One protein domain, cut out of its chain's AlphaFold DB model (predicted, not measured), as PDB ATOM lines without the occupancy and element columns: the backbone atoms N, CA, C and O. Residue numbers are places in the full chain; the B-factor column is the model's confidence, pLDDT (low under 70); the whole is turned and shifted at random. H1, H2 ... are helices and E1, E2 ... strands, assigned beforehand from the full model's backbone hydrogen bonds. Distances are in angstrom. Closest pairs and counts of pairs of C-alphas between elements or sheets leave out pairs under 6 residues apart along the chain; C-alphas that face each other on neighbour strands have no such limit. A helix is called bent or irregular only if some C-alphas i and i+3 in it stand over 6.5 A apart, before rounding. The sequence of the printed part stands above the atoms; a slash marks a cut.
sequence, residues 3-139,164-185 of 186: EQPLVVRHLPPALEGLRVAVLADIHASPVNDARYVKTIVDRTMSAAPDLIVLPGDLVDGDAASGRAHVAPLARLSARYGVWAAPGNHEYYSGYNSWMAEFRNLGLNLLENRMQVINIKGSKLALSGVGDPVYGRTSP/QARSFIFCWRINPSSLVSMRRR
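Overview. This is residues 3 to 139 and 164 to 185 of the 186 residues of a protein of Comamonas sp. 26 (UniProt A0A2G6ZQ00). A strongly twisted sheet of five strands, E1 E7 E2 E3 E4, has helices H1 and H2 off one side and the two-strand hairpin of E5 and E6 off the other, with few contacts from either to the sheet. H1, H2 and H4 run the same way side by side, H2 between the other two; H4 is beyond the edge strand E4, and little H3 is near H4. The printed part has 159 residues with four named helices and seven named strands, in the order E1 E2 H1 E3 H2 E4 H3 H4 E5 E6 E7; the large sheet is mixed and the pair E5 E6 antiparallel. The class is mixed, helices and strands, though named elements hold 79 residues, under half. The whole is compact, with a radius of gyration of the C-alphas of 15.3 A and spans of 45 by 35 by 24 A.

Along the chain. In the large sheet, E1 is residues 3 to 8, 15.7 A long, beginning with C-alpha 3 at (195.385, 130.334, 206.785). E7, residues 178 to 184, is 18.8 A long and ends with C-alpha 184 at (202.657, 135.660, 193.715). E2 is residues 19 to 22, E3 residues 51 to 54 and E4 residues 82 to 84. H1, residues 34 to 46, is 17.9 A long and begins with C-alpha 34 at (192.417, 138.601, 229.424). H2, residues 63 to 75, is 18.5 A long and irregular: C-alphas 69 and 72 are 7.4 A apart. H3 is residues 88 to 92, and H4, residues 95 to 104, is 14.2 A long. E5, residues 113 to 119, is 19.0 A long, and E6, residues 122 to 128, is 19.7 A long.

Arrangement. In the large sheet E1 and E4 are the edge strands. E1 and E7 are parallel at 36 degrees, with N 6 and O 181 at 2.9 A, within hydrogen-bond range. E7 and E2 are antiparallel at 140 degrees, with N 20 and O 180 at 2.8 A. E2 and E3 are parallel at 13 degrees, with N 53 and O 21 at 2.9 A; E3 and E4 are parallel at 23 degrees, with N 54 and O 83 at 2.8 A. E2, H1, E3 and E3, H2, E4 are strand-helix-strand units, two parallel neighbour strands with a helix between them in the chain, each with a right-handed crossover. Residues 83 to 84 of E4 also pair, parallel, with residues 108 to 109. H1 only grazes the sheet, with residues 44 to 45; H2, H3 and H4 are not on it. H1 and H2 touch, the C-alphas of Ala 34 and His 69 closest at 4.0 A, at a shallow tilt of 22 degrees, the same way. H2 touches H4 with residues 63 to 67 alone, the C-alphas of Ala 63 and Trp 98 closest at 5.6 A; they run the same way at a shallow tilt of 33 degrees, only just short of steep. H3 and H4 are close but not clearly touching, the C-alphas of Glu 90 and Trp 98 closest at 6.3 A. In H1, H3 and H4 every O i to N i+4 pair is within hydrogen-bond range; in H2 3 of 9 are, beside 5 of 10 O i to N i+3 pairs. E5 and E6 form a hairpin at 154 degrees, with N 117 and O 124 at 2.8 A. The closest C-alphas of E4 and E6, those of Ala 84 and Gly 128, are 7.2 A apart; E3 is apart from both E5 and E6.

Size, cuts and confidence. The two C-alphas farthest apart, those of Pro 30 and Gln 164, are 46.4 A apart. Residues 140 to 163 are not printed, and C-alphas 139 and 164 are 29.3 A apart across this cut, which falls in the link from E6 to E7. Of the links that are printed whole, E2 to H1, with 11 residues, is long. Residues 164 to 177 hold no named element. Mean pLDDT of the printed part is 83.6; residues 130 to 139, 164 to 178 and 184 to 185 are under 70.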
ATOM      1  N   GLU A   3     194.405 129.848 207.754       83.75
ATOM      2  CA  GLU A   3     195.385 130.334 206.785       83.75
ATOM      3  C   GLU A   3     194.719 130.560 205.426       83.75
ATOM      4  O   GLU A   3     194.038 129.674 204.909       83.75
ATOM      5  N   GLN A   4     194.914 131.744 204.846       85.06
ATOM      6  CA  GLN A   4     194.386 132.102 203.531       85.06
ATOM      7  C   GLN A   4     195.496 132.661 202.628       85.06
ATOM      8  O   GLN A   4     196.335 133.443 203.086       85.06
ATOM      9  N   PRO A   5     195.534 132.295 201.335       85.06
ATOM     10  CA  PRO A   5     196.487 132.881 200.406       85.06
ATOM     11  C   PRO A   5     196.080 134.316 200.039       85.06
ATOM     12  O   PRO A   5     194.972 134.552 199.562       85.06
ATOM     13  N   LEU A   6     197.004 135.268 200.173       83.94
ATOM     14  CA  LEU A   6     196.861 136.613 199.612       83.94
ATOM     15  C   LEU A   6     197.661 136.701 198.320       83.94
ATOM     16  O   LEU A   6     198.891 136.774 198.327       83.94
ATOM     17  N   VAL A   7     196.942 136.691 197.201       83.50
ATOM     18  CA  VAL A   7     197.540 136.743 195.869       83.50
ATOM     19  C   VAL A   7     197.876 138.185 195.507       83.50
ATOM     20  O   VAL A   7     196.979 139.000 195.283       83.50
ATOM     21  N   VAL A   8     199.168 138.497 195.390       78.00
ATOM     22  CA  VAL A   8     199.634 139.844 195.049       78.00
ATOM     23  C   VAL A   8     200.357 139.873 193.708       78.00
ATOM     24  O   VAL A   8     201.249 139.071 193.410       78.00
ATOM     25  N   ARG A   9     199.959 140.834 192.867       78.81
ATOM     26  CA  ARG A   9     200.613 141.104 191.584       78.81
ATOM     27  C   ARG A   9     202.018 141.636 191.822       78.81
ATOM     28  O   ARG A   9     202.220 142.532 192.632       78.81
ATOM     29  N   HIS A  10     202.980 141.103 191.071       78.88
ATOM     30  CA  HIS A  10     204.380 141.527 191.131       78.88
ATOM     31  C   HIS A  10     205.002 141.433 192.539       78.88
ATOM     32  O   HIS A  10     205.886 142.225 192.877       78.88
ATOM     33  N   LEU A  11     204.581 140.452 193.344       80.50
ATOM     34  CA  LEU A  11     205.236 140.126 194.608       80.50
ATOM     35  C   LEU A  11     206.725 139.808 194.350       80.50
ATOM     36  O   LEU A  11     207.018 138.960 193.498       80.50
ATOM     37  N   PRO A  12     207.675 140.502 195.008       83.75
ATOM     38  CA  PRO A  12     209.081 140.120 194.963       83.75
ATOM     39  C   PRO A  12     209.257 138.651 195.379       83.75
ATOM     40  O   PRO A  12     208.659 138.252 196.376       83.75
ATOM     41  N   PRO A  13     210.098 137.854 194.690       87.25
ATOM     42  CA  PRO A  13     210.280 136.435 195.017       87.25
ATOM     43  C   PRO A  13     210.658 136.168 196.480       87.25
ATOM     44  O   PRO A  13     210.249 135.166 197.049       87.25
ATOM     45  N   ALA A  14     211.392 137.085 197.114       88.69
ATOM     46  CA  ALA A  14     211.795 136.958 198.513       88.69
ATOM     47  C   ALA A  14     210.623 137.045 199.516       88.69
ATOM     48  O   ALA A  14     210.772 136.611 200.658       88.69
ATOM     49  N   LEU A  15     209.478 137.603 199.102       88.44
ATOM     50  CA  LEU A  15     208.260 137.713 199.912       88.44
ATOM     51  C   LEU A  15     207.268 136.567 199.647       88.44
ATOM     52  O   LEU A  15     206.232 136.496 200.305       88.44
ATOM     53  N   GLU A  16     207.562 135.673 198.699       90.62
ATOM     54  CA  GLU A  16     206.743 134.487 198.452       90.62
ATOM     55  C   GLU A  16     206.692 133.607 199.708       90.62
ATOM     56  O   GLU A  16     207.726 133.277 200.297       90.62
ATOM     57  N   GLY A  17     205.481 133.233 200.124       91.56
ATOM     58  CA  GLY A  17     205.261 132.419 201.317       91.56
ATOM     59  C   GLY A  17     205.462 133.150 202.646       91.56
ATOM     60  O   GLY A  17     205.467 132.485 203.676       91.56
ATOM     61  N   LEU A  18     205.623 134.481 202.651       93.00
ATOM     62  CA  LEU A  18     205.634 135.262 203.890       93.00
ATOM     63  C   LEU A  18     204.304 135.067 204.634       93.00
ATOM     64  O   LEU A  18     203.242 135.366 204.076       93.00
ATOM     65  N   ARG A  19     204.371 134.591 205.883       94.19
ATOM     66  CA  ARG A  19     203.205 134.359 206.749       94.19
ATOM     67  C   ARG A  19     202.959 135.582 207.626       94.19
ATOM     68  O   ARG A  19     203.778 135.908 208.484       94.19
ATOM     69  N   VAL A  20     201.825 136.244 207.438       94.31
ATOM     70  CA  VAL A  20     201.420 137.428 208.200       94.31
ATOM     71  C   VAL A  20     200.181 137.109 209.024       94.31
ATOM     72  O   VAL A  20     199.139 136.778 208.466       94.31
ATOM     73  N   ALA A  21     200.277 137.210 210.346       95.06
ATOM     74  CA  ALA A  21     199.107 137.141 211.215       95.06
ATOM     75  C   ALA A  21     198.465 138.523 211.335       95.06
ATOM     76  O   ALA A  21     199.157 139.509 211.582       95.06
ATOM     77  N   VAL A  22     197.146 138.577 211.176       93.06
ATOM     78  CA  VAL A  22     196.344 139.802 211.228       93.06
ATOM     79  C   VAL A  22     195.380 139.689 212.393       93.06
ATOM     80  O   VAL A  22     194.477 138.855 212.350       93.06
ATOM     81  N   LEU A  23     195.576 140.502 213.427       93.19
ATOM     82  CA  LEU A  23     194.745 140.511 214.630       93.19
ATOM     83  C   LEU A  23     194.022 141.851 214.732       93.19
ATOM     84  O   LEU A  23     194.638 142.851 215.077       93.19
ATOM     85  N   ALA A  24     192.738 141.861 214.408       89.75
ATOM     86  CA  ALA A  24     191.901 143.056 214.354       89.75
ATOM     87  C   ALA A  24     190.623 142.823 215.160       89.75
ATOM     88  O   ALA A  24     190.280 141.655 215.393       89.75
ATOM     89  N   ASP A  25     189.954 143.910 215.548       90.88
ATOM     90  CA  ASP A  25     188.622 143.884 216.166       90.88
ATOM     91  C   ASP A  25     188.582 142.947 217.388       90.88
ATOM     92  O   ASP A  25     187.670 142.137 217.573       90.88
ATOM     93  N   ILE A  26     189.639 142.998 218.211       93.31
ATOM     94  CA  ILE A  26     189.709 142.197 219.440       93.31
ATOM     95  C   ILE A  26     188.702 142.738 220.456       93.31
ATOM     96  O   ILE A  26     188.126 141.941 221.203       93.31
ATOM     97  N   HIS A  27     188.491 144.063 220.477       94.81
ATOM     98  CA  HIS A  27     187.567 144.741 221.388       94.81
ATOM     99  C   HIS A  27     187.714 144.251 222.836       94.81
ATOM    100  O   HIS A  27     186.750 143.819 223.474       94.81
ATOM    101  N   ALA A  28     188.955 144.218 223.335       95.50
ATOM    102  CA  ALA A  28     189.263 143.758 224.680       95.50
ATOM    103  C   ALA A  28     188.499 144.601 225.707       95.50
ATOM    104  O   ALA A  28     188.565 145.829 225.702       95.50
ATOM    105  N   SER A  29     187.758 143.914 226.569       93.75
ATOM    106  CA  SER A  29     186.762 144.488 227.475       93.75
ATOM    107  C   SER A  29     186.464 143.486 228.599       93.75
ATOM    108  O   SER A  29     186.967 142.360 228.560       93.75
ATOM    109  N   PRO A  30     185.610 143.809 229.588       94.38
ATOM    110  CA  PRO A  30     185.195 142.826 230.591       94.38
ATOM    111  C   PRO A  30     184.531 141.568 230.004       94.38
ATOM    112  O   PRO A  30     184.557 140.516 230.640       94.38
ATOM    113  N   VAL A  31     183.950 141.660 228.799       94.44
ATOM    114  CA  VAL A  31     183.400 140.510 228.062       94.44
ATOM    115  C   VAL A  31     184.520 139.760 227.334       94.44
ATOM    116  O   VAL A  31     184.679 138.552 227.510       94.44
ATOM    117  N   ASN A  32     185.335 140.486 226.563       94.62
ATOM    118  CA  ASN A  32     186.506 139.959 225.859       94.62
ATOM    119  C   ASN A  32     187.751 140.082 226.748       94.62
ATOM    120  O   ASN A  32     188.665 140.865 226.481       94.62
ATOM    121  N   ASP A  33     187.746 139.325 227.844       95.94
ATOM    122  CA  ASP A  33     188.708 139.475 228.933       95.94
ATOM    123  C   ASP A  33     190.138 138.993 228.591       95.94
ATOM    124  O   ASP A  33     190.457 138.529 227.493       95.94
ATOM    125  N   ALA A  34     191.030 139.032 229.585       97.75
ATOM    126  CA  ALA A  34     192.417 138.601 229.424       97.75
ATOM    127  C   ALA A  34     192.559 137.130 228.990       97.75
ATOM    128  O   ALA A  34     193.531 136.771 228.325       97.75
ATOM    129  N   ARG A  35     191.615 136.247 229.343       97.75
ATOM    130  CA  ARG A  35     191.660 134.833 228.932       97.75
ATOM    131  C   ARG A  35     191.304 134.699 227.456       97.75
ATOM    132  O   ARG A  35     191.935 133.904 226.749       97.75
ATOM    133  N   TYR A  36     190.346 135.493 226.981       96.81
ATOM    134  CA  TYR A  36     190.021 135.587 225.561       96.81
ATOM    135  C   TYR A  36     191.225 136.088 224.753       96.81
ATOM    136  O   TYR A  36     191.687 135.389 223.845       96.81
ATOM    137  N   VAL A  37     191.824 137.217 225.149       97.75
ATOM    138  CA  VAL A  37     193.012 137.771 224.474       97.75
ATOM    139  C   VAL A  37     194.184 136.787 224.524       97.75
ATOM    140  O   VAL A  37     194.834 136.540 223.507       97.75
ATOM    141  N   LYS A  38     194.416 136.122 225.665       98.06
ATOM    142  CA  LYS A  38     195.431 135.063 225.781       98.06
ATOM    143  C   LYS A  38     195.198 133.929 224.780       98.06
ATOM    144  O   LYS A  38     196.159 133.440 224.194       98.06
ATOM    145  N   THR A  39     193.950 133.527 224.552       97.06
ATOM    146  CA  THR A  39     193.615 132.477 223.578       97.06
ATOM    147  C   THR A  39     193.964 132.902 222.151       97.06
ATOM    148  O   THR A  39     194.486 132.094 221.380       97.06
ATOM    149  N   ILE A  40     193.724 134.168 221.793       96.19
ATOM    150  CA  ILE A  40     194.133 134.732 220.497       96.19
ATOM    151  C   ILE A  40     195.657 134.711 220.368       96.19
ATOM    152  O   ILE A  40     196.183 134.242 219.356       96.19
ATOM    153  N   VAL A  41     196.370 135.165 221.399       97.75
ATOM    154  CA  VAL A  41     197.837 135.194 221.419       97.75
ATOM    155  C   VAL A  41     198.414 133.786 221.284       97.75
ATOM    156  O   VAL A  41     199.238 133.553 220.405       97.75
ATOM    157  N   ASP A  42     197.943 132.820 222.072       97.31
ATOM    158  CA  ASP A  42     198.444 131.442 222.023       97.31
ATOM    159  C   ASP A  42     198.187 130.801 220.644       97.31
ATOM    160  O   ASP A  42     199.071 130.142 220.087       97.31
ATOM    161  N   ARG A  43     197.014 131.046 220.038       96.38
ATOM    162  CA  ARG A  43     196.703 130.600 218.666       96.38
ATOM    163  C   ARG A  43     197.606 131.254 217.622       96.38
ATOM    164  O   ARG A  43     198.017 130.580 216.682       96.38
ATOM    165  N   THR A  44     197.906 132.539 217.786       96.44
ATOM    166  CA  THR A  44     198.780 133.295 216.879       96.44
ATOM    167  C   THR A  44     200.206 132.774 216.950       96.44
ATOM    168  O   THR A  44     200.796 132.458 215.922       96.44
ATOM    169  N   MET A  45     200.741 132.598 218.158       97.44
ATOM    170  CA  MET A  45     202.099 132.090 218.357       97.44
ATOM    171  C   MET A  45     202.248 130.647 217.863       97.44
ATOM    172  O   MET A  45     203.249 130.317 217.234       97.44
ATOM    173  N   SER A  46     201.221 129.810 218.050       96.50
ATOM    174  CA  SER A  46     201.199 128.436 217.520       96.50
ATOM    175  C   SER A  46     201.184 128.383 215.988       96.50
ATOM    176  O   SER A  46     201.626 127.400 215.401       96.50
ATOM    177  N   ALA A  47     200.689 129.432 215.325       94.81
ATOM    178  CA  ALA A  47     200.674 129.527 213.869       94.81
ATOM    179  C   ALA A  47     202.034 129.929 213.264       94.81
ATOM    180  O   ALA A  47     202.173 129.906 212.035       94.81
ATOM    181  N   ALA A  48     203.015 130.287 214.104       95.81
ATOM    182  CA  ALA A  48     204.370 130.688 213.727       95.81
ATOM    183  C   ALA A  48     204.417 131.701 212.556       95.81
ATOM    184  O   ALA A  48     204.963 131.393 211.492       95.81
ATOM    185  N   PRO A  49     203.798 132.891 212.696       96.44
ATOM    186  CA  PRO A  49     203.866 133.928 211.675       96.44
ATOM    187  C   PRO A  49     205.271 134.544 211.592       96.44
ATOM    188  O   PRO A  49     205.981 134.682 212.588       96.44
ATOM    189  N   ASP A  50     205.647 134.987 210.396       96.75
ATOM    190  CA  ASP A  50     206.871 135.757 210.173       96.75
ATOM    191  C   ASP A  50     206.708 137.225 210.608       96.75
ATOM    192  O   ASP A  50     207.675 137.870 211.015       96.75
ATOM    193  N   LEU A  51     205.484 137.752 210.509       96.06
ATOM    194  CA  LEU A  51     205.097 139.133 210.796       96.06
ATOM    195  C   LEU A  51     203.718 139.143 211.468       96.06
ATOM    196  O   LEU A  51     202.824 138.411 211.040       96.06
ATOM    197  N   ILE A  52     203.520 139.989 212.478       97.00
ATOM    198  CA  ILE A  52     202.203 140.195 213.098       97.00
ATOM    199  C   ILE A  52     201.792 141.647 212.885       97.00
ATOM    200  O   ILE A  52     202.585 142.561 213.125       97.00
ATOM    201  N   VAL A  53     200.553 141.853 212.444       95.06
ATOM    202  CA  VAL A  53     199.958 143.178 212.281       95.06
ATOM    203  C   VAL A  53     198.629 143.278 213.027       95.06
ATOM    204  O   VAL A  53     197.803 142.366 212.969       95.06
ATOM    205  N   LEU A  54     198.436 144.397 213.719       94.81
ATOM    206  CA  LEU A  54     197.246 144.727 214.493       94.81
ATOM    207  C   LEU A  54     196.641 146.031 213.949       94.81
ATOM    208  O   LEU A  54     197.104 147.107 214.320       94.81
ATOM    209  N   PRO A  55     195.683 145.978 213.008       88.19
ATOM    210  CA  PRO A  55     195.254 147.163 212.266       88.19
ATOM    211  C   PRO A  55     194.265 148.077 213.013       88.19
ATOM    212  O   PRO A  55     193.803 149.037 212.403       88.19
ATOM    213  N   GLY A  56     193.956 147.810 214.285       89.62
ATOM    214  CA  GLY A  56     193.117 148.666 215.130       89.62
ATOM    215  C   GLY A  56     192.004 147.912 215.855       89.62
ATOM    216  O   GLY A  56     191.874 146.693 215.698       89.62
ATOM    217  N   ASP A  57     191.237 148.658 216.653       91.12
ATOM    218  CA  ASP A  57     190.067 148.201 217.414       91.12
ATOM    219  C   ASP A  57     190.396 147.016 218.335       91.12
ATOM    220  O   ASP A  57     189.755 145.960 218.376       91.12
ATOM    221  N   LEU A  58     191.476 147.182 219.097       93.88
ATOM    222  CA  LEU A  58     191.958 146.177 220.035       93.88
ATOM    223  C   LEU A  58     191.228 146.236 221.374       93.88
ATOM    224  O   LEU A  58     191.278 145.255 222.117       93.88
ATOM    225  N   VAL A  59     190.585 147.360 221.696       95.12
ATOM    226  CA  VAL A  59     190.065 147.677 223.035       95.12
ATOM    227  C   VAL A  59     188.730 148.397 222.975       95.12
ATOM    228  O   VAL A  59     188.504 149.186 222.068       95.12
ATOM    229  N   ASP A  60     187.904 148.191 223.999       92.56
ATOM    230  CA  ASP A  60     186.745 149.032 224.298       92.56
ATOM    231  C   ASP A  60     186.865 149.586 225.721       92.56
ATOM    232  O   ASP A  60     187.044 148.828 226.677       92.56
ATOM    233  N   GLY A  61     186.714 150.902 225.878       91.50
ATOM    234  CA  GLY A  61     186.820 151.567 227.179       91.50
ATOM    235  C   GLY A  61     188.226 152.075 227.491       91.50
ATOM    236  O   GLY A  61     189.159 151.950 226.697       91.50
ATOM    237  N   ASP A  62     188.368 152.753 228.626       93.19
ATOM    238  CA  ASP A  62     189.590 153.479 228.967       93.19
ATOM    239  C   ASP A  62     190.764 152.552 229.332       93.19
ATOM    240  O   ASP A  62     190.596 151.437 229.828       93.19
ATOM    241  N   ALA A  63     191.990 153.040 229.137       93.25
ATOM    242  CA  ALA A  63     193.199 152.261 229.404       93.25
ATOM    243  C   ALA A  63     193.361 151.842 230.877       93.25
ATOM    244  O   ALA A  63     193.952 150.795 231.154       93.25
ATOM    245  N   ALA A  64     192.856 152.627 231.837       92.88
ATOM    246  CA  ALA A  64     193.036 152.318 233.254       92.88
ATOM    247  C   ALA A  64     192.243 151.068 233.656       92.88
ATOM    248  O   ALA A  64     192.766 150.228 234.396       92.88
ATOM    249  N   SER A  65     191.027 150.921 233.125       91.75
ATOM    250  CA  SER A  65     190.191 149.733 233.311       91.75
ATOM    251  C   SER A  65     190.575 148.580 232.369       91.75
ATOM    252  O   SER A  65     190.558 147.420 232.781       91.75
ATOM    253  N   GLY A  66     190.996 148.881 231.136       93.50
ATOM    254  CA  GLY A  66     191.210 147.878 230.090       93.50
ATOM    255  C   GLY A  66     192.596 147.216 230.043       93.50
ATOM    256  O   GLY A  66     192.720 146.115 229.502       93.50
ATOM    257  N   ARG A  67     193.648 147.821 230.617       95.56
ATOM    258  CA  ARG A  67     195.045 147.327 230.495       95.56
ATOM    259  C   ARG A  67     195.238 145.855 230.874       95.56
ATOM    260  O   ARG A  67     196.003 145.133 230.237       95.56
ATOM    261  N   ALA A  68     194.513 145.372 231.884       97.06
ATOM    262  CA  ALA A  68     194.616 143.984 232.330       97.06
ATOM    263  C   ALA A  68     194.114 142.991 231.267       97.06
ATOM    264  O   ALA A  68     194.628 141.876 231.178       97.06
ATOM    265  N   HIS A  69     193.141 143.394 230.445       97.44
ATOM    266  CA  HIS A  69     192.593 142.567 229.373       97.44
ATOM    267  C   HIS A  69     193.574 142.423 228.204       97.44
ATOM    268  O   HIS A  69     193.694 141.335 227.643       97.44
ATOM    269  N   VAL A  70     194.339 143.473 227.885       97.31
ATOM    270  CA  VAL A  70     195.320 143.461 226.784       97.31
ATOM    271  C   VAL A  70     196.721 143.004 227.176       97.31
ATOM    272  O   VAL A  70     197.517 142.701 226.290       97.31
ATOM    273  N   ALA A  71     197.029 142.876 228.469       98.25
ATOM    274  CA  ALA A  71     198.335 142.421 228.954       98.25
ATOM    275  C   ALA A  71     198.906 141.174 228.231       98.25
ATOM    276  O   ALA A  71     200.113 141.141 227.973       98.25
ATOM    277  N   PRO A  72     198.105 140.160 227.827       98.50
ATOM    278  CA  PRO A  72     198.627 139.022 227.070       98.50
ATOM    279  C   PRO A  72     199.262 139.381 225.717       98.50
ATOM    280  O   PRO A  72     200.094 138.607 225.241       98.50
ATOM    281  N   LEU A  73     198.915 140.521 225.101       98.25
ATOM    282  CA  LEU A  73     199.499 140.973 223.830       98.25
ATOM    283  C   LEU A  73     201.020 141.163 223.917       98.25
ATOM    284  O   LEU A  73     201.696 140.968 222.912       98.25
ATOM    285  N   ALA A  74     201.572 141.426 225.108       98.38
ATOM    286  CA  ALA A  74     203.019 141.522 225.326       98.38
ATOM    287  C   ALA A  74     203.787 140.226 225.001       98.38
ATOM    288  O   ALA A  74     205.008 140.235 224.869       98.38
ATOM    289  N   ARG A  75     203.093 139.086 224.879       98.38
ATOM    290  CA  ARG A  75     203.696 137.804 224.480       98.38
ATOM    291  C   ARG A  75     203.775 137.610 222.964       98.38
ATOM    292  O   ARG A  75     204.347 136.610 222.529       98.38
ATOM    293  N   LEU A  76     203.187 138.502 222.163       98.44
ATOM    294  CA  LEU A  76     203.292 138.428 220.709       98.44
ATOM    295  C   LEU A  76     204.741 138.675 220.290       98.44
ATOM    296  O   LEU A  76     205.375 139.642 220.703       98.44
ATOM    297  N   SER A  77     205.263 137.800 219.440       97.94
ATOM    298  CA  SER A  77     206.604 137.933 218.889       97.94
ATOM    299  C   SER A  77     206.654 137.303 217.507       97.94
ATOM    300  O   SER A  77     206.087 136.237 217.270       97.94
ATOM    301  N   ALA A  78     207.319 137.977 216.580       97.25
ATOM    302  CA  ALA A  78     207.516 137.493 215.226       97.25
ATOM    303  C   ALA A  78     208.845 138.006 214.682       97.25
ATOM    304  O   ALA A  78     209.332 139.066 215.082       97.25
ATOM    305  N   ARG A  79     209.423 137.258 213.740       96.62
ATOM    306  CA  ARG A  79     210.756 137.527 213.184       96.62
ATOM    307  C   ARG A  79     210.904 138.947 212.632       96.62
ATOM    308  O   ARG A  79     211.971 139.539 212.771       96.62
ATOM    309  N   TYR A  80     209.863 139.470 211.990       96.31
ATOM    310  CA  TYR A  80     209.846 140.814 211.404       96.31
ATOM    311  C   TYR A  80     209.048 141.827 212.237       96.31
ATOM    312  O   TYR A  80     208.697 142.902 211.746       96.31
ATOM    313  N   GLY A  81     208.801 141.503 213.506       96.44
ATOM    314  CA  GLY A  81     208.173 142.383 214.482       96.44
ATOM    315  C   GLY A  81     206.653 142.267 214.559       96.44
ATOM    316  O   GLY A  81     205.994 141.581 213.771       96.44
ATOM    317  N   VAL A  82     206.119 142.969 215.555       97.94
ATOM    318  CA  VAL A  82     204.690 143.118 215.828       97.94
ATOM    319  C   VAL A  82     204.345 144.587 215.637       97.94
ATOM    320  O   VAL A  82     204.915 145.441 216.319       97.94
ATOM    321  N   TRP A  83     203.467 144.880 214.685       95.94
ATOM    322  CA  TRP A  83     203.151 146.244 214.262       95.94
ATOM    323  C   TRP A  83     201.682 146.534 214.501       95.94
ATOM    324  O   TRP A  83     200.842 145.730 214.110       95.94
ATOM    325  N   ALA A  84     201.361 147.671 215.107       93.56
ATOM    326  CA  ALA A  84     199.982 148.048 215.385       93.56
ATOM    327  C   ALA A  84     199.663 149.442 214.846       93.56
ATOM    328  O   ALA A  84     200.529 150.313 214.820       93.56
ATOM    329  N   ALA A  85     198.422 149.652 214.430       88.56
ATOM    330  CA  ALA A  85     197.867 150.956 214.097       88.56
ATOM    331  C   ALA A  85     196.628 151.207 214.974       88.56
ATOM    332  O   ALA A  85     195.971 150.243 215.367       88.56
ATOM    333  N   PRO A  86     196.318 152.468 215.312       85.50
ATOM    334  CA  PRO A  86     195.106 152.797 216.055       85.50
ATOM    335  C   PRO A  86     193.862 152.671 215.164       85.50
ATOM    336  O   PRO A  86     193.831 153.229 214.067       85.50
ATOM    337  N   GLY A  87     192.832 151.993 215.659       84.31
ATOM    338  CA  GLY A  87     191.467 152.047 215.140       84.31
ATOM    339  C   GLY A  87     190.663 153.165 215.804       84.31
ATOM    340  O   GLY A  87     191.186 153.944 216.608       84.31
ATOM    341  N   ASN A  88     189.383 153.285 215.455       82.00
ATOM    342  CA  ASN A  88     188.512 154.323 216.005       82.00
ATOM    343  C   ASN A  88     188.253 154.140 217.503       82.00
ATOM    344  O   ASN A  88     188.130 155.137 218.217       82.00
ATOM    345  N   HIS A  89     188.224 152.906 218.008       87.88
ATOM    346  CA  HIS A  89     187.963 152.666 219.427       87.88
ATOM    347  C   HIS A  89     189.091 153.153 220.340       87.88
ATOM    348  O   HIS A  89     188.817 153.681 221.425       87.88
ATOM    349  N   GLU A  90     190.347 153.086 219.886       88.44
ATOM    350  CA  GLU A  90     191.461 153.698 220.611       88.44
ATOM    351  C   GLU A  90     191.314 155.223 220.690       88.44
ATOM    352  O   GLU A  90     191.632 155.818 221.721       88.44
ATOM    353  N   TYR A  91     190.797 155.864 219.637       84.31
ATOM    354  CA  TYR A  91     190.533 157.303 219.650       84.31
ATOM    355  C   TYR A  91     189.380 157.680 220.582       84.31
ATOM    356  O   TYR A  91     189.525 158.618 221.369       84.31
ATOM    357  N   TYR A  92     188.273 156.933 220.550       84.00
ATOM    358  CA  TYR A  92     187.126 157.158 221.437       84.00
ATOM    359  C   TYR A  92     187.484 156.996 222.914       84.00
ATOM    360  O   TYR A  92     186.966 157.721 223.762       84.00
ATOM    361  N   SER A  93     188.384 156.061 223.219       86.62
ATOM    362  CA  SER A  93     188.604 155.591 224.585       86.62
ATOM    363  C   SER A  93     189.876 156.136 225.244       86.62
ATOM    364  O   SER A  93     190.324 155.626 226.269       86.62
ATOM    365  N   GLY A  94     190.467 157.187 224.668       88.56
ATOM    366  CA  GLY A  94     191.660 157.842 225.204       88.56
ATOM    367  C   GLY A  94     192.941 157.442 224.475       88.56
ATOM    368  O   GLY A  94     193.800 156.759 225.034       88.56
ATOM    369  N   TYR A  95     193.087 157.952 223.250       88.38
ATOM    370  CA  TYR A  95     194.189 157.663 222.327       88.38
ATOM    371  C   TYR A  95     195.574 157.656 222.981       88.38
ATOM    372  O   TYR A  95     196.284 156.656 222.924       88.38
ATOM    373  N   ASN A  96     195.958 158.754 223.640       90.50
ATOM    374  CA  ASN A  96     197.303 158.895 224.205       90.50
ATOM    375  C   ASN A  96     197.610 157.814 225.249       90.50
ATOM    376  O   ASN A  96     198.711 157.265 225.258       90.50
ATOM    377  N   SER A  97     196.634 157.483 226.097       94.50
ATOM    378  CA  SER A  97     196.782 156.454 227.128       94.50
ATOM    379  C   SER A  97     196.927 155.067 226.507       94.50
ATOM    380  O   SER A  97     197.813 154.312 226.898       94.50
ATOM    381  N   TRP A  98     196.119 154.754 225.491       94.75
ATOM    382  CA  TRP A  98     196.202 153.473 224.792       94.75
ATOM    383  C   TRP A  98     197.483 153.319 223.976       94.75
ATOM    384  O   TRP A  98     198.127 152.275 224.037       94.75
ATOM    385  N   MET A  99     197.920 154.363 223.270       93.69
ATOM    386  CA  MET A  99     199.189 154.325 222.542       93.69
ATOM    387  C   MET A  99     200.389 154.238 223.497       93.69
ATOM    388  O   MET A  99     201.408 153.640 223.152       93.69
ATOM    389  N   ALA A 100     200.319 154.826 224.693       96.06
ATOM    390  CA  ALA A 100     201.348 154.625 225.715       96.06
ATOM    391  C   ALA A 100     201.364 153.169 226.205       96.06
ATOM    392  O   ALA A 100     202.425 152.547 226.243       96.06
ATOM    393  N   GLU A 101     200.194 152.596 226.491       97.75
ATOM    394  CA  GLU A 101     200.076 151.206 226.936       97.75
ATOM    395  C   GLU A 101     200.568 150.215 225.873       97.75
ATOM    396  O   GLU A 101     201.374 149.337 226.164       97.75
ATOM    397  N   PHE A 102     200.188 150.388 224.608       97.31
ATOM    398  CA  PHE A 102     200.652 149.515 223.530       97.31
ATOM    399  C   PHE A 102     202.170 149.577 223.318       97.31
ATOM    400  O   PHE A 102     202.784 148.548 223.033       97.31
ATOM    401  N   ARG A 103     202.800 150.743 223.519       96.81
ATOM    402  CA  ARG A 103     204.270 150.840 223.543       96.81
ATOM    403  C   ARG A 103     204.867 150.087 224.730       96.81
ATOM    404  O   ARG A 103     205.861 149.392 224.541       96.81
ATOM    405  N   ASN A 104     204.258 150.172 225.915       97.62
ATOM    406  CA  ASN A 104     204.700 149.418 227.097       97.62
ATOM    407  C   ASN A 104     204.607 147.899 226.884       97.62
ATOM    408  O   ASN A 104     205.458 147.158 227.370       97.62
ATOM    409  N   LEU A 105     203.617 147.438 226.114       97.56
ATOM    410  CA  LEU A 105     203.474 146.036 225.705       97.56
ATOM    411  C   LEU A 105     204.460 145.620 224.594       97.56
ATOM    412  O   LEU A 105     204.462 144.460 224.188       97.56
ATOM    413  N   GLY A 106     205.299 146.533 224.094       96.81
ATOM    414  CA  GLY A 106     206.313 146.253 223.073       96.81
ATOM    415  C   GLY A 106     205.800 146.271 221.630       96.81
ATOM    416  O   GLY A 106     206.481 145.768 220.735       96.81
ATOM    417  N   LEU A 107     204.614 146.836 221.376       97.31
ATOM    418  CA  LEU A 107     204.061 146.944 220.024       97.31
ATOM    419  C   LEU A 107     204.714 148.105 219.259       97.31
ATOM    420  O   LEU A 107     204.839 149.220 219.769       97.31
ATOM    421  N   ASN A 108     205.086 147.868 217.998       96.00
ATOM    422  CA  ASN A 108     205.604 148.924 217.131       96.00
ATOM    423  C   ASN A 108     204.439 149.708 216.522       96.00
ATOM    424  O   ASN A 108     203.746 149.214 215.632       96.00
ATOM    425  N   LEU A 109     204.222 150.932 217.002       91.62
ATOM    426  CA  LEU A 109     203.079 151.739 216.589       91.62
ATOM    427  C   LEU A 109     203.317 152.490 215.274       91.62
ATOM    428  O   LEU A 109     204.241 153.294 215.141       91.62
ATOM    429  N   LEU A 110     202.417 152.266 214.322       86.06
ATOM    430  CA  LEU A 110     202.304 152.945 213.036       86.06
ATOM    431  C   LEU A 110     201.175 153.986 213.105       86.06
ATOM    432  O   LEU A 110     200.121 153.846 212.497       86.06
ATOM    433  N   GLU A 111     201.393 155.036 213.892       81.81
ATOM    434  CA  GLU A 111     200.442 156.140 214.084       81.81
ATOM    435  C   GLU A 111     200.497 157.110 212.903       81.81
ATOM    436  O   GLU A 111     201.214 158.115 212.969       81.81
ATOM    437  N   ASN A 112     199.775 156.793 211.824       74.38
ATOM    438  CA  ASN A 112     199.824 157.553 210.571       74.38
ATOM    439  C   ASN A 112     201.240 157.603 209.975       74.38
ATOM    440  O   ASN A 112     201.709 158.610 209.445       74.38
ATOM    441  N   ARG A 113     201.971 156.495 210.106       74.50
ATOM    442  CA  ARG A 113     203.373 156.393 209.701       74.50
ATOM    443  C   ARG A 113     203.609 155.152 208.865       74.50
ATOM    444  O   ARG A 113     202.969 154.115 209.035       74.50
ATOM    445  N   MET A 114     204.582 155.277 207.969       77.50
ATOM    446  CA  MET A 114     205.112 154.162 207.201       77.50
ATOM    447  C   MET A 114     206.454 153.731 207.786       77.50
ATOM    448  O   MET A 114     207.331 154.562 208.012       77.50
ATOM    449  N   GLN A 115     206.643 152.424 207.926       82.12
ATOM    450  CA  GLN A 115     207.934 151.816 208.196       82.12
ATOM    451  C   GLN A 115     208.333 150.904 207.038       82.12
ATOM    452  O   GLN A 115     207.561 150.054 206.606       82.12
ATOM    453  N   VAL A 116     209.572 151.022 206.561       83.88
ATOM    454  CA  VAL A 116     210.143 150.031 205.641       83.88
ATOM    455  C   VAL A 116     210.928 149.005 206.447       83.88
ATOM    456  O   VAL A 116     211.844 149.366 207.185       83.88
ATOM    457  N   ILE A 117     210.589 147.730 206.284       86.81
ATOM    458  CA  ILE A 117     211.310 146.597 206.868       86.81
ATOM    459  C   ILE A 117     212.007 145.786 205.772       86.81
ATOM    460  O   ILE A 117     211.583 145.771 204.613       86.81
ATOM    461  N   ASN A 118     213.105 145.125 206.130       88.69
ATOM    462  CA  ASN A 118     213.865 144.278 205.216       88.69
ATOM    463  C   ASN A 118     213.540 142.801 205.476       88.69
ATOM    464  O   ASN A 118     213.767 142.291 206.570       88.69
ATOM    465  N   ILE A 119     213.038 142.115 204.454       88.31
ATOM    466  CA  ILE A 119     212.675 140.702 204.476       88.31
ATOM    467  C   ILE A 119     213.510 139.993 203.417       88.31
ATOM    468  O   ILE A 119     213.300 140.183 202.219       88.31
ATOM    469  N   LYS A 120     214.469 139.172 203.860       89.31
ATOM    470  CA  LYS A 120     215.348 138.377 202.979       89.31
ATOM    471  C   LYS A 120     215.981 139.220 201.846       89.31
ATOM    472  O   LYS A 120     216.037 138.788 200.699       89.31
ATOM    473  N   GLY A 121     216.406 140.450 202.152       86.12
ATOM    474  CA  GLY A 121     217.014 141.382 201.192       86.12
ATOM    475  C   GLY A 121     216.020 142.209 200.363       86.12
ATOM    476  O   GLY A 121     216.439 143.099 199.627       86.12
ATOM    477  N   SER A 122     214.713 141.956 200.478       85.81
ATOM    478  CA  SER A 122     213.661 142.762 199.852       85.81
ATOM    479  C   SER A 122     213.041 143.743 200.838       85.81
ATOM    480  O   SER A 122     212.767 143.409 201.987       85.81
ATOM    481  N   LYS A 123     212.770 144.964 200.378       82.75
ATOM    482  CA  LYS A 123     212.086 145.988 201.173       82.75
ATOM    483  C   LYS A 123     210.571 145.778 201.115       82.75
ATOM    484  O   LYS A 123     210.012 145.718 200.022       82.75
ATOM    485  N   LEU A 124     209.928 145.721 202.277       82.81
ATOM    486  CA  LEU A 124     208.477 145.738 202.446       82.81
ATOM    487  C   LEU A 124     208.099 147.008 203.214       82.81
ATOM    488  O   LEU A 124     208.605 147.236 204.310       82.81
ATOM    489  N   ALA A 125     207.234 147.842 202.640       82.19
ATOM    490  CA  ALA A 125     206.668 148.978 203.360       82.19
ATOM    491  C   ALA A 125     205.418 148.534 204.125       82.19
ATOM    492  O   ALA A 125     204.525 147.937 203.527       82.19
ATOM    493  N   LEU A 126     205.372 148.851 205.415       82.12
ATOM    494  CA  LEU A 126     204.219 148.746 206.296       82.12
ATOM    495  C   LEU A 126     203.686 150.149 206.533       82.12
ATOM    496  O   LEU A 126     204.461 151.062 206.806       82.12
ATOM    497  N   SER A 127     202.380 150.322 206.421       79.75
ATOM    498  CA  SER A 127     201.726 151.612 206.585       79.75
ATOM    499  C   SER A 127     200.542 151.440 207.517       79.75
ATOM    500  O   SER A 127     199.687 150.595 207.255       79.75
ATOM    501  N   GLY A 128     200.545 152.187 208.620       76.88
ATOM    502  CA  GLY A 128     199.416 152.273 209.534       76.88
ATOM    503  C   GLY A 128     198.723 153.603 209.327       76.88
ATOM    504  O   GLY A 128     199.334 154.652 209.528       76.88
ATOM    505  N   VAL A 129     197.467 153.537 208.901       71.56
ATOM    506  CA  VAL A 129     196.590 154.695 208.740       71.56
ATOM    507  C   VAL A 129     195.514 154.554 209.803       71.56
ATOM    508  O   VAL A 129     194.806 153.549 209.813       71.56
ATOM    509  N   GLY A 130     195.438 155.517 210.718       66.00
ATOM    510  CA  GLY A 130     194.378 155.542 211.718       66.00
ATOM    511  C   GLY A 130     193.026 155.894 211.103       66.00
ATOM    512  O   GLY A 130     192.955 156.327 209.950       66.00
ATOM    513  N   ASP A 131     191.959 155.743 211.888       64.81
ATOM    514  CA  ASP A 131     190.612 156.129 211.459       64.81
ATOM    515  C   ASP A 131     190.601 157.557 210.856       64.81
ATOM    516  O   ASP A 131     191.084 158.485 211.507       64.81
ATOM    517  N   PRO A 132     190.074 157.771 209.633       59.81
ATOM    518  CA  PRO A 132     190.133 159.067 208.948       59.81
ATOM    519  C   PRO A 132     189.454 160.222 209.695       59.81
ATOM    520  O   PRO A 132     189.874 161.372 209.549       59.81
ATOM    521  N   VAL A 133     188.418 159.940 210.493       59.97
ATOM    522  CA  VAL A 133     187.711 160.944 211.302       59.97
ATOM    523  C   VAL A 133     188.626 161.452 212.414       59.97
ATOM    524  O   VAL A 133     188.669 162.652 212.693       59.97
ATOM    525  N   TYR A 134     189.419 160.551 212.993       57.19
ATOM    526  CA  TYR A 134     190.294 160.833 214.130       57.19
ATOM    527  C   TYR A 134     191.761 161.010 213.779       57.19
ATOM    528  O   TYR A 134     192.535 161.483 214.612       57.19
ATOM    529  N   GLY A 135     192.146 160.744 212.531       51.31
ATOM    530  CA  GLY A 135     193.502 160.927 212.040       51.31
ATOM    531  C   GLY A 135     194.013 162.335 212.326       51.31
ATOM    532  O   GLY A 135     195.208 162.506 212.519       51.31
ATOM    533  N   ARG A 136     193.130 163.343 212.426       51.25
ATOM    534  CA  ARG A 136     193.436 164.743 212.802       51.25
ATOM    535  C   ARG A 136     194.049 164.921 214.197       51.25
ATOM    536  O   ARG A 136     194.572 165.989 214.485       51.25
ATOM    537  N   THR A 137     193.953 163.910 215.057       52.88
ATOM    538  CA  THR A 137     194.466 163.928 216.436       52.88
ATOM    539  C   THR A 137     195.828 163.248 216.588       52.88
ATOM    540  O   THR A 137     196.452 163.366 217.640       52.88
ATOM    541  N   SER A 138     196.324 162.576 215.540       53.03
ATOM    542  CA  SER A 138     197.684 162.034 215.530       53.03
ATOM    543  C   SER A 138     198.704 163.177 215.492       53.03
ATOM    544  O   SER A 138     198.551 164.092 214.678       53.03
ATOM    545  N   PRO A 139     199.793 163.113 216.283       56.84
ATOM    546  CA  PRO A 139     200.855 164.122 216.248       56.84
ATOM    547  C   PRO A 139     201.574 164.188 214.896       56.84
ATOM    548  O   PRO A 139     202.293 165.149 214.637       56.84
ATOM    549  N   GLN A 164     212.417 150.683 192.978       26.84
ATOM    550  CA  GLN A 164     212.659 149.477 193.825       26.84
ATOM    551  C   GLN A 164     211.935 149.418 195.183       26.84
ATOM    552  O   GLN A 164     212.023 148.386 195.843       26.84
ATOM    553  N   ALA A 165     211.175 150.426 195.614       30.06
ATOM    554  CA  ALA A 165     210.311 150.271 196.790       30.06
ATOM    555  C   ALA A 165     208.911 149.822 196.338       30.06
ATOM    556  O   ALA A 165     208.164 150.607 195.761       30.06
ATOM    557  N   ARG A 166     208.570 148.541 196.531       39.81
ATOM    558  CA  ARG A 166     207.213 148.025 196.288       39.81
ATOM    559  C   ARG A 166     206.456 148.033 197.613       39.81
ATOM    560  O   ARG A 166     206.736 147.219 198.488       39.81
ATOM    561  N   SER A 167     205.551 148.991 197.770       34.28
ATOM    562  CA  SER A 167     204.738 149.155 198.976       34.28
ATOM    563  C   SER A 167     203.565 148.178 198.985       34.28
ATOM    564  O   SER A 167     202.889 148.024 197.968       34.28
ATOM    565  N   PHE A 168     203.308 147.543 200.128       36.91
ATOM    566  CA  PHE A 168     202.098 146.759 200.367       36.91
ATOM    567  C   PHE A 168     201.289 147.501 201.423       36.91
ATOM    568  O   PHE A 168     201.724 147.652 202.558       36.91
ATOM    569  N   ILE A 169     200.129 148.013 201.030       38.59
ATOM    570  CA  ILE A 169     199.219 148.679 201.958       38.59
ATOM    571  C   ILE A 169     198.409 147.581 202.644       38.59
ATOM    572  O   ILE A 169     197.687 146.836 201.978       38.59
ATOM    573  N   PHE A 170     198.541 147.471 203.965       39.47
ATOM    574  CA  PHE A 170     197.653 146.652 204.778       39.47
ATOM    575  C   PHE A 170     196.336 147.420 204.916       39.47
ATOM    576  O   PHE A 170     196.209 148.315 205.739       39.47
ATOM    577  N   CYS A 171     195.383 147.145 204.028       33.97
ATOM    578  CA  CYS A 171     194.067 147.773 204.052       33.97
ATOM    579  C   CYS A 171     193.031 146.700 204.384       33.97
ATOM    580  O   CYS A 171     192.899 145.769 203.591       33.97
ATOM    581  N   TRP A 172     192.398 146.812 205.563       30.11
ATOM    582  CA  TRP A 172     190.990 146.549 205.954       30.11
ATOM    583  C   TRP A 172     190.144 145.442 205.272       30.11
ATOM    584  O   TRP A 172     188.931 145.390 205.434       30.11
ATOM    585  N   ARG A 173     190.737 144.549 204.480       30.89
ATOM    586  CA  ARG A 173     190.039 143.593 203.599       30.89
ATOM    587  C   ARG A 173     190.362 142.135 203.907       30.89
ATOM    588  O   ARG A 173     190.011 141.251 203.130       30.89
ATOM    589  N   ILE A 174     191.059 141.894 205.011       46.69
ATOM    590  CA  ILE A 174     191.365 140.561 205.523       46.69
ATOM    591  C   ILE A 174     190.428 140.329 206.703       46.69
ATOM    592  O   ILE A 174     190.316 141.203 207.558       46.69
ATOM    593  N   ASN A 175     189.764 139.171 206.741       43.44
ATOM    594  CA  ASN A 175     188.895 138.813 207.859       43.44
ATOM    595  C   ASN A 175     189.646 138.976 209.192       43.44
ATOM    596  O   ASN A 175     190.805 138.540 209.279       43.44
ATOM    597  N   PRO A 176     189.007 139.543 210.228       56.34
ATOM    598  CA  PRO A 176     189.640 139.718 211.528       56.34
ATOM    599  C   PRO A 176     190.169 138.375 212.055       56.34
ATOM    600  O   PRO A 176     189.544 137.325 211.890       56.34
ATOM    601  N   SER A 177     191.358 138.402 212.664       60.22
ATOM    602  CA  SER A 177     192.019 137.228 213.258       60.22
ATOM    603  C   SER A 177     192.383 136.101 212.269       60.22
ATOM    604  O   SER A 177     192.218 134.908 212.558       60.22
ATOM    605  N   SER A 178     192.932 136.468 211.108       69.56
ATOM    606  CA  SER A 178     193.361 135.533 210.054       69.56
ATOM    607  C   SER A 178     194.880 135.403 209.955       69.56
ATOM    608  O   SER A 178     195.623 136.342 210.238       69.56
ATOM    609  N   LEU A 179     195.349 134.243 209.493       74.38
ATOM    610  CA  LEU A 179     196.716 134.086 209.010       74.38
ATOM    611  C   LEU A 179     196.709 134.210 207.489       74.38
ATOM    612  O   LEU A 179     195.909 133.573 206.808       74.38
ATOM    613  N   VAL A 180     197.616 135.006 206.945       78.31
ATOM    614  CA  VAL A 180     197.727 135.237 205.511       78.31
ATOM    615  C   VAL A 180     199.085 134.775 205.013       78.31
ATOM    616  O   VAL A 180     200.111 135.230 205.505       78.31
ATOM    617  N   SER A 181     199.104 133.914 203.998       74.38
ATOM    618  CA  SER A 181     200.331 133.580 203.268       74.38
ATOM    619  C   SER A 181     200.374 134.368 201.968       74.38
ATOM    620  O   SER A 181     199.503 134.205 201.111       74.38
ATOM    621  N   MET A 182     201.408 135.185 201.772       78.12
ATOM    622  CA  MET A 182     201.587 135.894 200.505       78.12
ATOM    623  C   MET A 182     201.893 134.910 199.373       78.12
ATOM    624  O   MET A 182     202.749 134.031 199.509       78.12
ATOM    625  N   ARG A 183     201.184 135.066 198.254       73.75
ATOM    626  CA  ARG A 183     201.365 134.287 197.026       73.75
ATOM    627  C   ARG A 183     201.534 135.220 195.842       73.75
ATOM    628  O   ARG A 183     200.796 136.195 195.692       73.75
ATOM    629  N   ARG A 184     202.476 134.923 194.961       69.88
ATOM    630  CA  ARG A 184     202.657 135.660 193.715       69.88
ATOM    631  C   ARG A 184     201.548 135.296 192.738       69.88
ATOM    632  O   ARG A 184     201.287 134.124 192.479       69.88
ATOM    633  N   ARG A 185     200.918 136.312 192.146       69.94
ATOM    634  CA  ARG A 185     200.063 136.106 190.972       69.94
ATOM    635  C   ARG A 185     200.947 135.825 189.754       69.94
ATOM    636  O   ARG A 185     201.834 136.641 189.480       69.94
TER     637      ARG A 185